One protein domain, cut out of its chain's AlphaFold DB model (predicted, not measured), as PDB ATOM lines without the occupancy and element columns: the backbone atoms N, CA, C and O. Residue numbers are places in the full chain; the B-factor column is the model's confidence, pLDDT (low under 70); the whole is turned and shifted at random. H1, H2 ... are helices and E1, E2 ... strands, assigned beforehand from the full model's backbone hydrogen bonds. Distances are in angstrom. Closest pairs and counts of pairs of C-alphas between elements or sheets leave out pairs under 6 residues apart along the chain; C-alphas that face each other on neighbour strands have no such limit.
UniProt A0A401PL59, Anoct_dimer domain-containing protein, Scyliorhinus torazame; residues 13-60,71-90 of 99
ATOM      1  N   VAL A  13     -16.782  40.480  25.740       94.12
ATOM      2  CA  VAL A  13     -16.395  40.616  27.151       94.12
ATOM      3  C   VAL A  13     -17.114  41.811  27.764       94.12
ATOM      4  O   VAL A  13     -16.993  42.937  27.285       94.12
ATOM      5  N   LEU A  14     -17.840  41.573  28.853       91.12
ATOM      6  CA  LEU A  14     -18.426  42.606  29.699       91.12
ATOM      7  C   LEU A  14     -17.544  42.825  30.923       91.12
ATOM      8  O   LEU A  14     -17.145  41.872  31.591       91.12
ATOM      9  N   VAL A  15     -17.276  44.089  31.237       88.06
ATOM     10  CA  VAL A  15     -16.568  44.491  32.454       88.06
ATOM     11  C   VAL A  15     -17.527  45.298  33.308       88.06
ATOM     12  O   VAL A  15     -18.164  46.238  32.842       88.06
ATOM     13  N   CYS A  16     -17.669  44.880  34.552       81.06
ATOM     14  CA  CYS A  16     -18.659  45.377  35.483       81.06
ATOM     15  C   CYS A  16     -17.970  45.669  36.806       81.06
ATOM     16  O   CYS A  16     -17.356  44.780  37.376       81.06
ATOM     17  N   GLU A  17     -18.083  46.874  37.344       76.94
ATOM     18  CA  GLU A  17     -17.560  47.142  38.688       76.94
ATOM     19  C   GLU A  17     -18.288  46.242  39.714       76.94
ATOM     20  O   GLU A  17     -19.486  45.978  39.554       76.94
ATOM     21  N   LYS A  18     -17.613  45.765  40.766       67.56
ATOM     22  CA  LYS A  18     -18.248  45.267  41.999       67.56
ATOM     23  C   LYS A  18     -18.120  46.353  43.063       67.56
ATOM     24  O   LYS A  18     -17.203  46.325  43.873       67.56
ATOM     25  N   ASN A  19     -19.036  47.316  43.056       59.34
ATOM     26  CA  ASN A  19     -19.217  48.199  44.206       59.34
ATOM     27  C   ASN A  19     -20.388  47.675  45.048       59.34
ATOM     28  O   ASN A  19     -21.412  47.257  44.510       59.34
ATOM     29  N   THR A  20     -20.228  47.685  46.372       56.28
ATOM     30  CA  THR A  20     -21.167  47.125  47.367       56.28
ATOM     31  C   THR A  20     -22.547  47.791  47.370       56.28
ATOM     32  O   THR A  20     -23.495  47.248  47.927       56.28
ATOM     33  N   VAL A  21     -22.692  48.935  46.696       59.78
ATOM     34  CA  VAL A  21     -23.950  49.675  46.539       59.78
ATOM     35  C   VAL A  21     -24.213  49.895  45.053       59.78
ATOM     36  O   VAL A  21     -24.088  51.003  44.539       59.78
ATOM     37  N   GLN A  22     -24.521  48.825  44.320       64.12
ATOM     38  CA  GLN A  22     -24.870  48.953  42.908       64.12
ATOM     39  C   GLN A  22     -26.382  48.981  42.697       64.12
ATOM     40  O   GLN A  22     -27.022  47.928  42.757       64.12
ATOM     41  N   PRO A  23     -26.964  50.152  42.360       70.88
ATOM     42  CA  PRO A  23     -28.401  50.277  42.103       70.88
ATOM     43  C   PRO A  23     -28.859  49.439  40.900       70.88
ATOM     44  O   PRO A  23     -30.054  49.219  40.727       70.88
ATOM     45  N   TYR A  24     -27.904  48.956  40.095       76.12
ATOM     46  CA  TYR A  24     -28.146  48.192  38.877       76.12
ATOM     47  C   TYR A  24     -27.807  46.700  38.969       76.12
ATOM     48  O   TYR A  24     -27.824  46.010  37.950       76.12
ATOM     49  N   ALA A  25     -27.483  46.177  40.160       78.25
ATOM     50  CA  ALA A  25     -27.094  44.773  40.315       78.25
ATOM     51  C   ALA A  25     -28.194  43.811  39.830       78.25
ATOM     52  O   ALA A  25     -27.914  42.832  39.138       78.25
ATOM     53  N   ARG A  26     -29.461  44.137  40.121       81.56
ATOM     54  CA  ARG A  26     -30.613  43.349  39.674       81.56
ATOM     55  C   ARG A  26     -30.808  43.423  38.161       81.56
ATOM     56  O   ARG A  26     -30.891  42.379  37.527       81.56
ATOM     57  N   GLN A  27     -30.808  44.626  37.577       85.75
ATOM     58  CA  GLN A  27     -30.943  44.800  36.125       85.75
ATOM     59  C   GLN A  27     -29.822  44.079  35.368       85.75
ATOM     60  O   GLN A  27     -30.069  43.504  34.313       85.75
ATOM     61  N   ARG A  28     -28.598  44.076  35.912       85.69
ATOM     62  CA  ARG A  28     -27.471  43.340  35.334       85.69
ATOM     63  C   ARG A  28     -27.715  41.840  35.341       85.69
ATOM     64  O   ARG A  28     -27.534  41.208  34.310       85.69
ATOM     65  N   LEU A  29     -28.134  41.274  36.472       86.56
ATOM     66  CA  LEU A  29     -28.430  39.844  36.553       86.56
ATOM     67  C   LEU A  29     -29.565  39.450  35.598       86.56
ATOM     68  O   LEU A  29     -29.458  38.440  34.906       86.56
ATOM     69  N   ASP A  30     -30.619  40.263  35.528       89.50
ATOM     70  CA  ASP A  30     -31.743  40.039  34.617       89.50
ATOM     71  C   ASP A  30     -31.280  40.095  33.151       89.50
ATOM     72  O   ASP A  30     -31.605  39.204  32.369       89.50
ATOM     73  N   PHE A  31     -30.430  41.062  32.793       92.06
ATOM     74  CA  PHE A  31     -29.810  41.133  31.468       92.06
ATOM     75  C   PHE A  31     -28.977  39.885  31.145       92.06
ATOM     76  O   PHE A  31     -29.158  39.289  30.087       92.06
ATOM     77  N   LEU A  32     -28.099  39.443  32.050       92.44
ATOM     78  CA  LEU A  32     -27.255  38.260  31.826       92.44
ATOM     79  C   LEU A  32     -28.089  36.982  31.657       92.44
ATOM     80  O   LEU A  32     -27.731  36.102  30.875       92.44
ATOM     81  N   ARG A  33     -29.230  36.889  32.347       92.81
ATOM     82  CA  ARG A  33     -30.194  35.798  32.160       92.81
ATOM     83  C   ARG A  33     -30.871  35.851  30.801       92.81
ATOM     84  O   ARG A  33     -31.035  34.802  30.189       92.81
ATOM     85  N   GLU A  34     -31.239  37.031  30.315       95.88
ATOM     86  CA  GLU A  34     -31.782  37.181  28.960       95.88
ATOM     87  C   GLU A  34     -30.744  36.823  27.889       95.88
ATOM     88  O   GLU A  34     -31.063  36.098  26.949       95.88
ATOM     89  N   VAL A  35     -29.478  37.218  28.071       94.75
ATOM     90  CA  VAL A  35     -28.362  36.796  27.203       94.75
ATOM     91  C   VAL A  35     -28.258  35.266  27.163       94.75
ATOM     92  O   VAL A  35     -28.189  34.683  26.081       94.75
ATOM     93  N   LYS A  36     -28.338  34.600  28.322       94.38
ATOM     94  CA  LYS A  36     -28.350  33.130  28.409       94.38
ATOM     95  C   LYS A  36     -29.573  32.515  27.718       94.38
ATOM     96  O   LYS A  36     -29.446  31.540  26.985       94.38
ATOM     97  N   ARG A  37     -30.766  33.091  27.916       95.62
ATOM     98  CA  ARG A  37     -32.021  32.648  27.271       95.62
ATOM     99  C   ARG A  37     -31.983  32.784  25.753       95.62
ATOM    100  O   ARG A  37     -32.613  31.982  25.071       95.62
ATOM    101  N   ALA A  38     -31.231  33.749  25.227       95.00
ATOM    102  CA  ALA A  38     -30.997  33.898  23.794       95.00
ATOM    103  C   ALA A  38     -30.106  32.784  23.199       95.00
ATOM    104  O   ALA A  38     -29.898  32.762  21.988       95.00
ATOM    105  N   GLY A  39     -29.601  31.860  24.025       94.31
ATOM    106  CA  GLY A  39     -28.779  30.724  23.608       94.31
ATOM    107  C   GLY A  39     -27.275  30.978  23.688       94.31
ATOM    108  O   GLY A  39     -26.497  30.127  23.271       94.31
ATOM    109  N   LEU A  40     -26.848  32.126  24.221       95.50
ATOM    110  CA  LEU A  40     -25.434  32.436  24.419       95.50
ATOM    111  C   LEU A  40     -24.912  31.794  25.708       95.50
ATOM    112  O   LEU A  40     -25.621  31.685  26.710       95.50
ATOM    113  N   THR A  41     -23.643  31.404  25.694       94.38
ATOM    114  CA  THR A  41     -22.947  30.872  26.869       94.38
ATOM    115  C   THR A  41     -22.205  32.004  27.571       94.38
ATOM    116  O   THR A  41     -21.617  32.858  26.912       94.38
ATOM    117  N   LEU A  42     -22.225  32.026  28.907       93.44
ATOM    118  CA  LEU A  42     -21.529  33.031  29.708       93.44
ATOM    119  C   LEU A  42     -20.552  32.365  30.677       93.44
ATOM    120  O   LEU A  42     -20.893  31.371  31.317       93.44
ATOM    121  N   ASP A  43     -19.369  32.957  30.815       91.38
ATOM    122  CA  ASP A  43     -18.381  32.604  31.832       91.38
ATOM    123  C   ASP A  43     -17.985  33.857  32.625       91.38
ATOM    124  O   ASP A  43     -17.374  34.773  32.065       91.38
ATOM    125  N   PRO A  44     -18.311  33.931  33.920       88.12
ATOM    126  CA  PRO A  44     -19.022  32.920  34.716       88.12
ATOM    127  C   PRO A  44     -20.539  32.861  34.442       88.12
ATOM    128  O   PRO A  44     -21.160  33.849  34.046       88.12
ATOM    129  N   ASP A  45     -21.149  31.703  34.724       86.88
ATOM    130  CA  ASP A  45     -22.597  31.489  34.585       86.88
ATOM    131  C   ASP A  45     -23.385  32.349  35.605       86.88
ATOM    132  O   ASP A  45     -23.151  32.216  36.816       86.88
ATOM    133  N   PRO A  46     -24.345  33.192  35.167       83.50
ATOM    134  CA  PRO A  46     -25.114  34.068  36.056       83.50
ATOM    135  C   PRO A  46     -25.891  33.323  37.152       83.50
ATOM    136  O   PRO A  46     -26.084  33.866  38.243       83.50
ATOM    137  N   ASP A  47     -26.312  32.077  36.914       81.62
ATOM    138  CA  ASP A  47     -27.041  31.293  37.918       81.62
ATOM    139  C   ASP A  47     -26.106  30.753  39.011       81.62
ATOM    140  O   ASP A  47     -26.513  30.599  40.164       81.62
ATOM    141  N   ARG A  48     -24.823  30.534  38.686       73.38
ATOM    142  CA  ARG A  48     -23.786  30.182  39.671       73.38
ATOM    143  C   ARG A  48     -23.344  31.401  40.480       73.38
ATOM    144  O   ARG A  48     -23.179  31.296  41.693       73.38
ATOM    145  N   GLN A  49     -23.253  32.570  39.844       64.25
ATOM    146  CA  GLN A  49     -22.900  33.823  40.523       64.25
ATOM    147  C   GLN A  49     -23.903  34.236  41.603       64.25
ATOM    148  O   GLN A  49     -23.511  34.796  42.630       64.25
ATOM    149  N   GLN A  50     -25.197  33.962  41.408       60.53
ATOM    150  CA  GLN A  50     -26.201  34.266  42.428       60.53
ATOM    151  C   GLN A  50     -25.985  33.434  43.704       60.53
ATOM    152  O   GLN A  50     -26.165  33.951  44.804       60.53
ATOM    153  N   ALA A  51     -25.533  32.181  43.575       54.44
ATOM    154  CA  ALA A  51     -25.217  31.324  44.716       54.44
ATOM    155  C   ALA A  51     -23.967  31.792  45.481       54.44
ATOM    156  O   ALA A  51     -23.932  31.696  46.704       54.44
ATOM    157  N   GLU A  52     -22.964  32.328  44.784       53.41
ATOM    158  CA  GLU A  52     -21.755  32.888  45.405       53.41
ATOM    159  C   GLU A  52     -22.042  34.224  46.096       53.41
ATOM    160  O   GLU A  52     -21.663  34.405  47.248       53.41
ATOM    161  N   THR A  53     -22.819  35.109  45.468       54.91
ATOM    162  CA  THR A  53     -23.180  36.416  46.052       54.91
ATOM    163  C   THR A  53     -24.063  36.264  47.303       54.91
ATOM    164  O   THR A  53     -23.939  37.037  48.248       54.91
ATOM    165  N   LEU A  54     -24.935  35.247  47.345       49.34
ATOM    166  CA  LEU A  54     -25.735  34.920  48.536       49.34
ATOM    167  C   LEU A  54     -24.906  34.264  49.654       49.34
ATOM    168  O   LEU A  54     -25.267  34.400  50.817       49.34
ATOM    169  N   ARG A  55     -23.802  33.576  49.324       43.91
ATOM    170  CA  ARG A  55     -22.871  32.984  50.305       43.91
ATOM    171  C   ARG A  55     -21.868  33.998  50.857       43.91
ATOM    172  O   ARG A  55     -21.544  33.947  52.039       43.91
ATOM    173  N   GLU A  56     -21.406  34.933  50.032       44.50
ATOM    174  CA  GLU A  56     -20.538  36.048  50.446       44.50
ATOM    175  C   GLU A  56     -21.283  37.065  51.334       44.50
ATOM    176  O   GLU A  56     -20.662  37.752  52.137       44.50
ATOM    177  N   GLY A  57     -22.621  37.109  51.273       42.31
ATOM    178  CA  GLY A  57     -23.448  37.912  52.182       42.31
ATOM    179  C   GLY A  57     -23.390  37.495  53.661       42.31
ATOM    180  O   GLY A  57     -23.842  38.261  54.510       42.31
ATOM    181  N   GLU A  58     -22.824  36.324  53.985       40.28
ATOM    182  CA  GLU A  58     -22.652  35.845  55.367       40.28
ATOM    183  C   GLU A  58     -21.193  35.819  55.842       40.28
ATOM    184  O   GLU A  58     -20.950  35.648  57.037       40.28
ATOM    185  N   MET A  59     -20.204  36.027  54.968       44.41
ATOM    186  CA  MET A  59     -18.802  36.047  55.379       44.41
ATOM    187  C   MET A  59     -17.995  37.070  54.581       44.41
ATOM    188  O   MET A  59     -17.878  36.952  53.367       44.41
ATOM    189  N   VAL A  60     -17.373  37.988  55.336       39.97
ATOM    190  CA  VAL A  60     -16.172  38.810  55.065       39.97
ATOM    191  C   VAL A  60     -16.439  40.304  55.336       39.97
ATOM    192  O   VAL A  60     -16.530  41.137  54.440       39.97
ATOM    193  N   GLN A  71     -15.669  42.759  37.885       83.25
ATOM    194  CA  GLN A  71     -16.200  41.491  37.417       83.25
ATOM    195  C   GLN A  71     -16.113  41.452  35.890       83.25
ATOM    196  O   GLN A  71     -16.638  42.326  35.201       83.25
ATOM    197  N   ILE A  72     -15.449  40.424  35.370       88.31
ATOM    198  CA  ILE A  72     -15.308  40.175  33.936       88.31
ATOM    199  C   ILE A  72     -16.232  39.014  33.575       88.31
ATOM    200  O   ILE A  72     -16.197  37.979  34.238       88.31
ATOM    201  N   ILE A  73     -17.054  39.198  32.545       91.00
ATOM    202  CA  ILE A  73     -17.990  38.190  32.043       91.00
ATOM    203  C   ILE A  73     -17.717  38.002  30.556       91.00
ATOM    204  O   ILE A  73     -17.885  38.928  29.764       91.00
ATOM    205  N   LYS A  74     -17.275  36.810  30.182       94.12
ATOM    206  CA  LYS A  74     -17.061  36.400  28.797       94.12
ATOM    207  C   LYS A  74     -18.353  35.823  28.242       94.12
ATOM    208  O   LYS A  74     -19.062  35.108  28.947       94.12
ATOM    209  N   ILE A  75     -18.646  36.131  26.989       95.06
ATOM    210  CA  ILE A  75     -19.805  35.629  26.258       95.06
ATOM    211  C   ILE A  75     -19.296  34.880  25.033       95.06
ATOM    212  O   ILE A  75     -18.412  35.367  24.324       95.06
ATOM    213  N   TYR A  76     -19.883  33.713  24.802       95.56
ATOM    214  CA  TYR A  76     -19.592  32.826  23.686       95.56
ATOM    215  C   TYR A  76     -20.899  32.519  22.958       95.56
ATOM    216  O   TYR A  76     -21.930  32.269  23.593       95.56
ATOM    217  N   ALA A  77     -20.861  32.521  21.635       94.81
ATOM    218  CA  ALA A  77     -21.988  32.202  20.785       94.81
ATOM    219  C   ALA A  77     -21.803  30.799  20.185       94.81
ATOM    220  O   ALA A  77     -20.891  30.590  19.384       94.81
ATOM    221  N   PRO A  78     -22.663  29.825  20.542       93.81
ATOM    222  CA  PRO A  78     -22.659  28.520  19.892       93.81
ATOM    223  C   PRO A  78     -22.866  28.643  18.382       93.81
ATOM    224  O   PRO A  78     -23.550  29.562  17.909       93.81
ATOM    225  N   PHE A  79     -22.312  27.698  17.623       92.06
ATOM    226  CA  PHE A  79     -22.337  27.737  16.162       92.06
ATOM    227  C   PHE A  79     -23.762  27.814  15.599       92.06
ATOM    228  O   PHE A  79     -24.013  28.543  14.639       92.06
ATOM    229  N   GLU A  80     -24.720  27.128  16.218       92.94
ATOM    230  CA  GLU A  80     -26.125  27.143  15.812       92.94
ATOM    231  C   GLU A  80     -26.736  28.541  15.954       92.94
ATOM    232  O   GLU A  80     -27.469  28.994  15.072       92.94
ATOM    233  N   ILE A  81     -26.410  29.248  17.042       94.88
ATOM    234  CA  ILE A  81     -26.888  30.612  17.293       94.88
ATOM    235  C   ILE A  81     -26.256  31.583  16.296       94.88
ATOM    236  O   ILE A  81     -26.967  32.398  15.699       94.88
ATOM    237  N   LEU A  82     -24.944  31.461  16.063       93.56
ATOM    238  CA  LEU A  82     -24.223  32.260  15.070       93.56
ATOM    239  C   LEU A  82     -24.794  32.061  13.665       93.56
ATOM    240  O   LEU A  82     -25.072  33.039  12.970       93.56
ATOM    241  N   SER A  83     -25.030  30.812  13.266       93.81
ATOM    242  CA  SER A  83     -25.546  30.462  11.941       93.81
ATOM    243  C   SER A  83     -26.940  31.047  11.707       93.81
ATOM    244  O   SER A  83     -27.170  31.735  10.712       93.81
ATOM    245  N   GLN A  84     -27.856  30.876  12.665       95.88
ATOM    246  CA  GLN A  84     -29.210  31.430  12.563       95.88
ATOM    247  C   GLN A  84     -29.215  32.963  12.507       95.88
ATOM    248  O   GLN A  84     -30.016  33.564  11.785       95.88
ATOM    249  N   ALA A  85     -28.349  33.618  13.284       95.19
ATOM    250  CA  ALA A  85     -28.211  35.070  13.247       95.19
ATOM    251  C   ALA A  85     -27.642  35.540  11.897       95.19
ATOM    252  O   ALA A  85     -28.179  36.476  11.297       95.19
ATOM    253  N   ALA A  86     -26.616  34.857  11.384       95.62
ATOM    254  CA  ALA A  86     -25.982  35.165  10.108       95.62
ATOM    255  C   ALA A  86     -26.951  35.056   8.924       95.62
ATOM    256  O   ALA A  86     -26.979  35.947   8.069       95.62
ATOM    257  N   GLU A  87     -27.800  34.027   8.907       96.44
ATOM    258  CA  GLU A  87     -28.854  33.862   7.901       96.44
ATOM    259  C   GLU A  87     -29.870  35.009   7.941       96.44
ATOM    260  O   GLU A  87     -30.160  35.622   6.909       96.44
ATOM    261  N   LYS A  88     -30.380  35.353   9.133       96.62
ATOM    262  CA  LYS A  88     -31.340  36.460   9.313       96.62
ATOM    263  C   LYS A  88     -30.763  37.795   8.849       96.62
ATOM    264  O   LYS A  88     -31.470  38.592   8.234       96.62
ATOM    265  N   MET A  89     -29.479  38.023   9.115       96.50
ATOM    266  CA  MET A  89     -28.749  39.219   8.687       96.50
ATOM    267  C   MET A  89     -28.337  39.183   7.211       96.50
ATOM    268  O   MET A  89     -27.888  40.204   6.689       96.50
ATOM    269  N   ARG A  90     -28.490  38.038   6.528       95.88
ATOM    270  CA  ARG A  90     -27.989  37.789   5.167       95.88
ATOM    271  C   ARG A  90     -26.498  38.115   5.046       95.88
ATOM    272  O   ARG A  90     -26.076  38.783   4.096       95.88
TER     273      ARG A  90
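What this domain is: This is residues 13 to 60 and 71 to 90 of the 99 residues of the protein "Anoct_dimer domain-containing protein" of Scyliorhinus torazame (UniProt A0A401PL59). A small sheet of three strands, E1, E3 and E2, has helix H1 over one face and no helix over the other, and the two further helices extend this body at its two ends. H2 reaches out past one end, where residues 51 to 60 stick out, and H3 lies beyond the other end, where residues 83 to 90 stick out, which gives a long, loosely built rod. The printed part has 68 residues with three named helices and three named strands, in the order E1, H1, E2, H2, E3, H3; the sheet order is E1, E3, E2, with both neighbour pairs antiparallel, and the class is mixed, helices and strands. The whole is loose, with a radius of gyration of the C-alphas of 14.6 A, and the C-alphas span 50 by 20 by 16 A.

Where its parts are: The sheet is made of three strands. E1, residues 13 to 18, begins at C-alpha 13 at (-16.395, 40.616, 27.151) and is 15.7 A from first to last C-alpha. E3, residues 71 to 76, is 16.6 A long, and E2, residues 41 to 43, is 7.0 A long. The longest helix by residues is H1, residues 25 to 37, which measures 18.5 A and begins at C-alpha 25 at (-27.094, 44.773, 40.315). H2, residues 46 to 56, measures 15.2 A. H3, residues 79 to 89, measures 15.1 A and ends at C-alpha 89 at (-28.749, 39.219, 8.687).

How they stand to each other: E3 is the inner strand of the sheet, and E1 and E2 are its edge strands. E1 and E3 are antiparallel at 158 degrees between their directions, with N 14 and O 73 at 2.8 A and N 71 and O 16 at 2.7 A, within hydrogen-bond range. E3 and E2 are antiparallel at 152 degrees, with N 41 and O 76 at 2.8 A and N 74 and O 43 at 2.8 A, within hydrogen-bond range. The pairing is staggered: E3 pairs with E1 over its residues 71 to 74 and with E2 over its residues 74 to 76. H1 is on the sheet at a height over the sheet of 9.0 A. It lies over E2 and runs along the strands, at 1 degrees to E2 on the local plane; the closest C-alphas of H1 and E2, those of Lys 36 and Leu 42, are 6.9 A apart. H1 and the sheet form two layers, a helix on one face of a sheet. E1, H1 and E2 form a split strand-helix-strand unit, two strands running the same way with E3 between them, and its crossover is right-handed. H1 touches H2 with its residues 29 to 33 alone, at a shallow tilt of 31 degrees, opposite ways; the closest C-alphas, those of Leu 32 and Pro 46, are 6.3 A apart. H2 is not on the sheet. H3 is not on the sheet either and touches no helix; it is apart from H1 and H2. Every O i to N i+4 pair is within hydrogen-bond range in H1 and H3, and 6 of 7 are in H2.

The domain as a whole: The two C-alphas farthest apart, those of Val 60 and Arg 90, are 51.3 A apart. Residues 19 to 24, 51 to 60 and 83 to 90 stand free; without them the body has 44 residues and spans 32 by 16 by 16 A. Residues 61 to 70 are not printed, and C-alphas 60 and 71 are 17.9 A apart across this cut, in the link from H2 to E3. Of the links that are printed whole, H1 to E2, E2 to H2 and E3 to H3 are tight and E1 to H1 is short. The mean pLDDT of the printed part is 80.8; residues 18 to 22 and 49 to 60 are under 70.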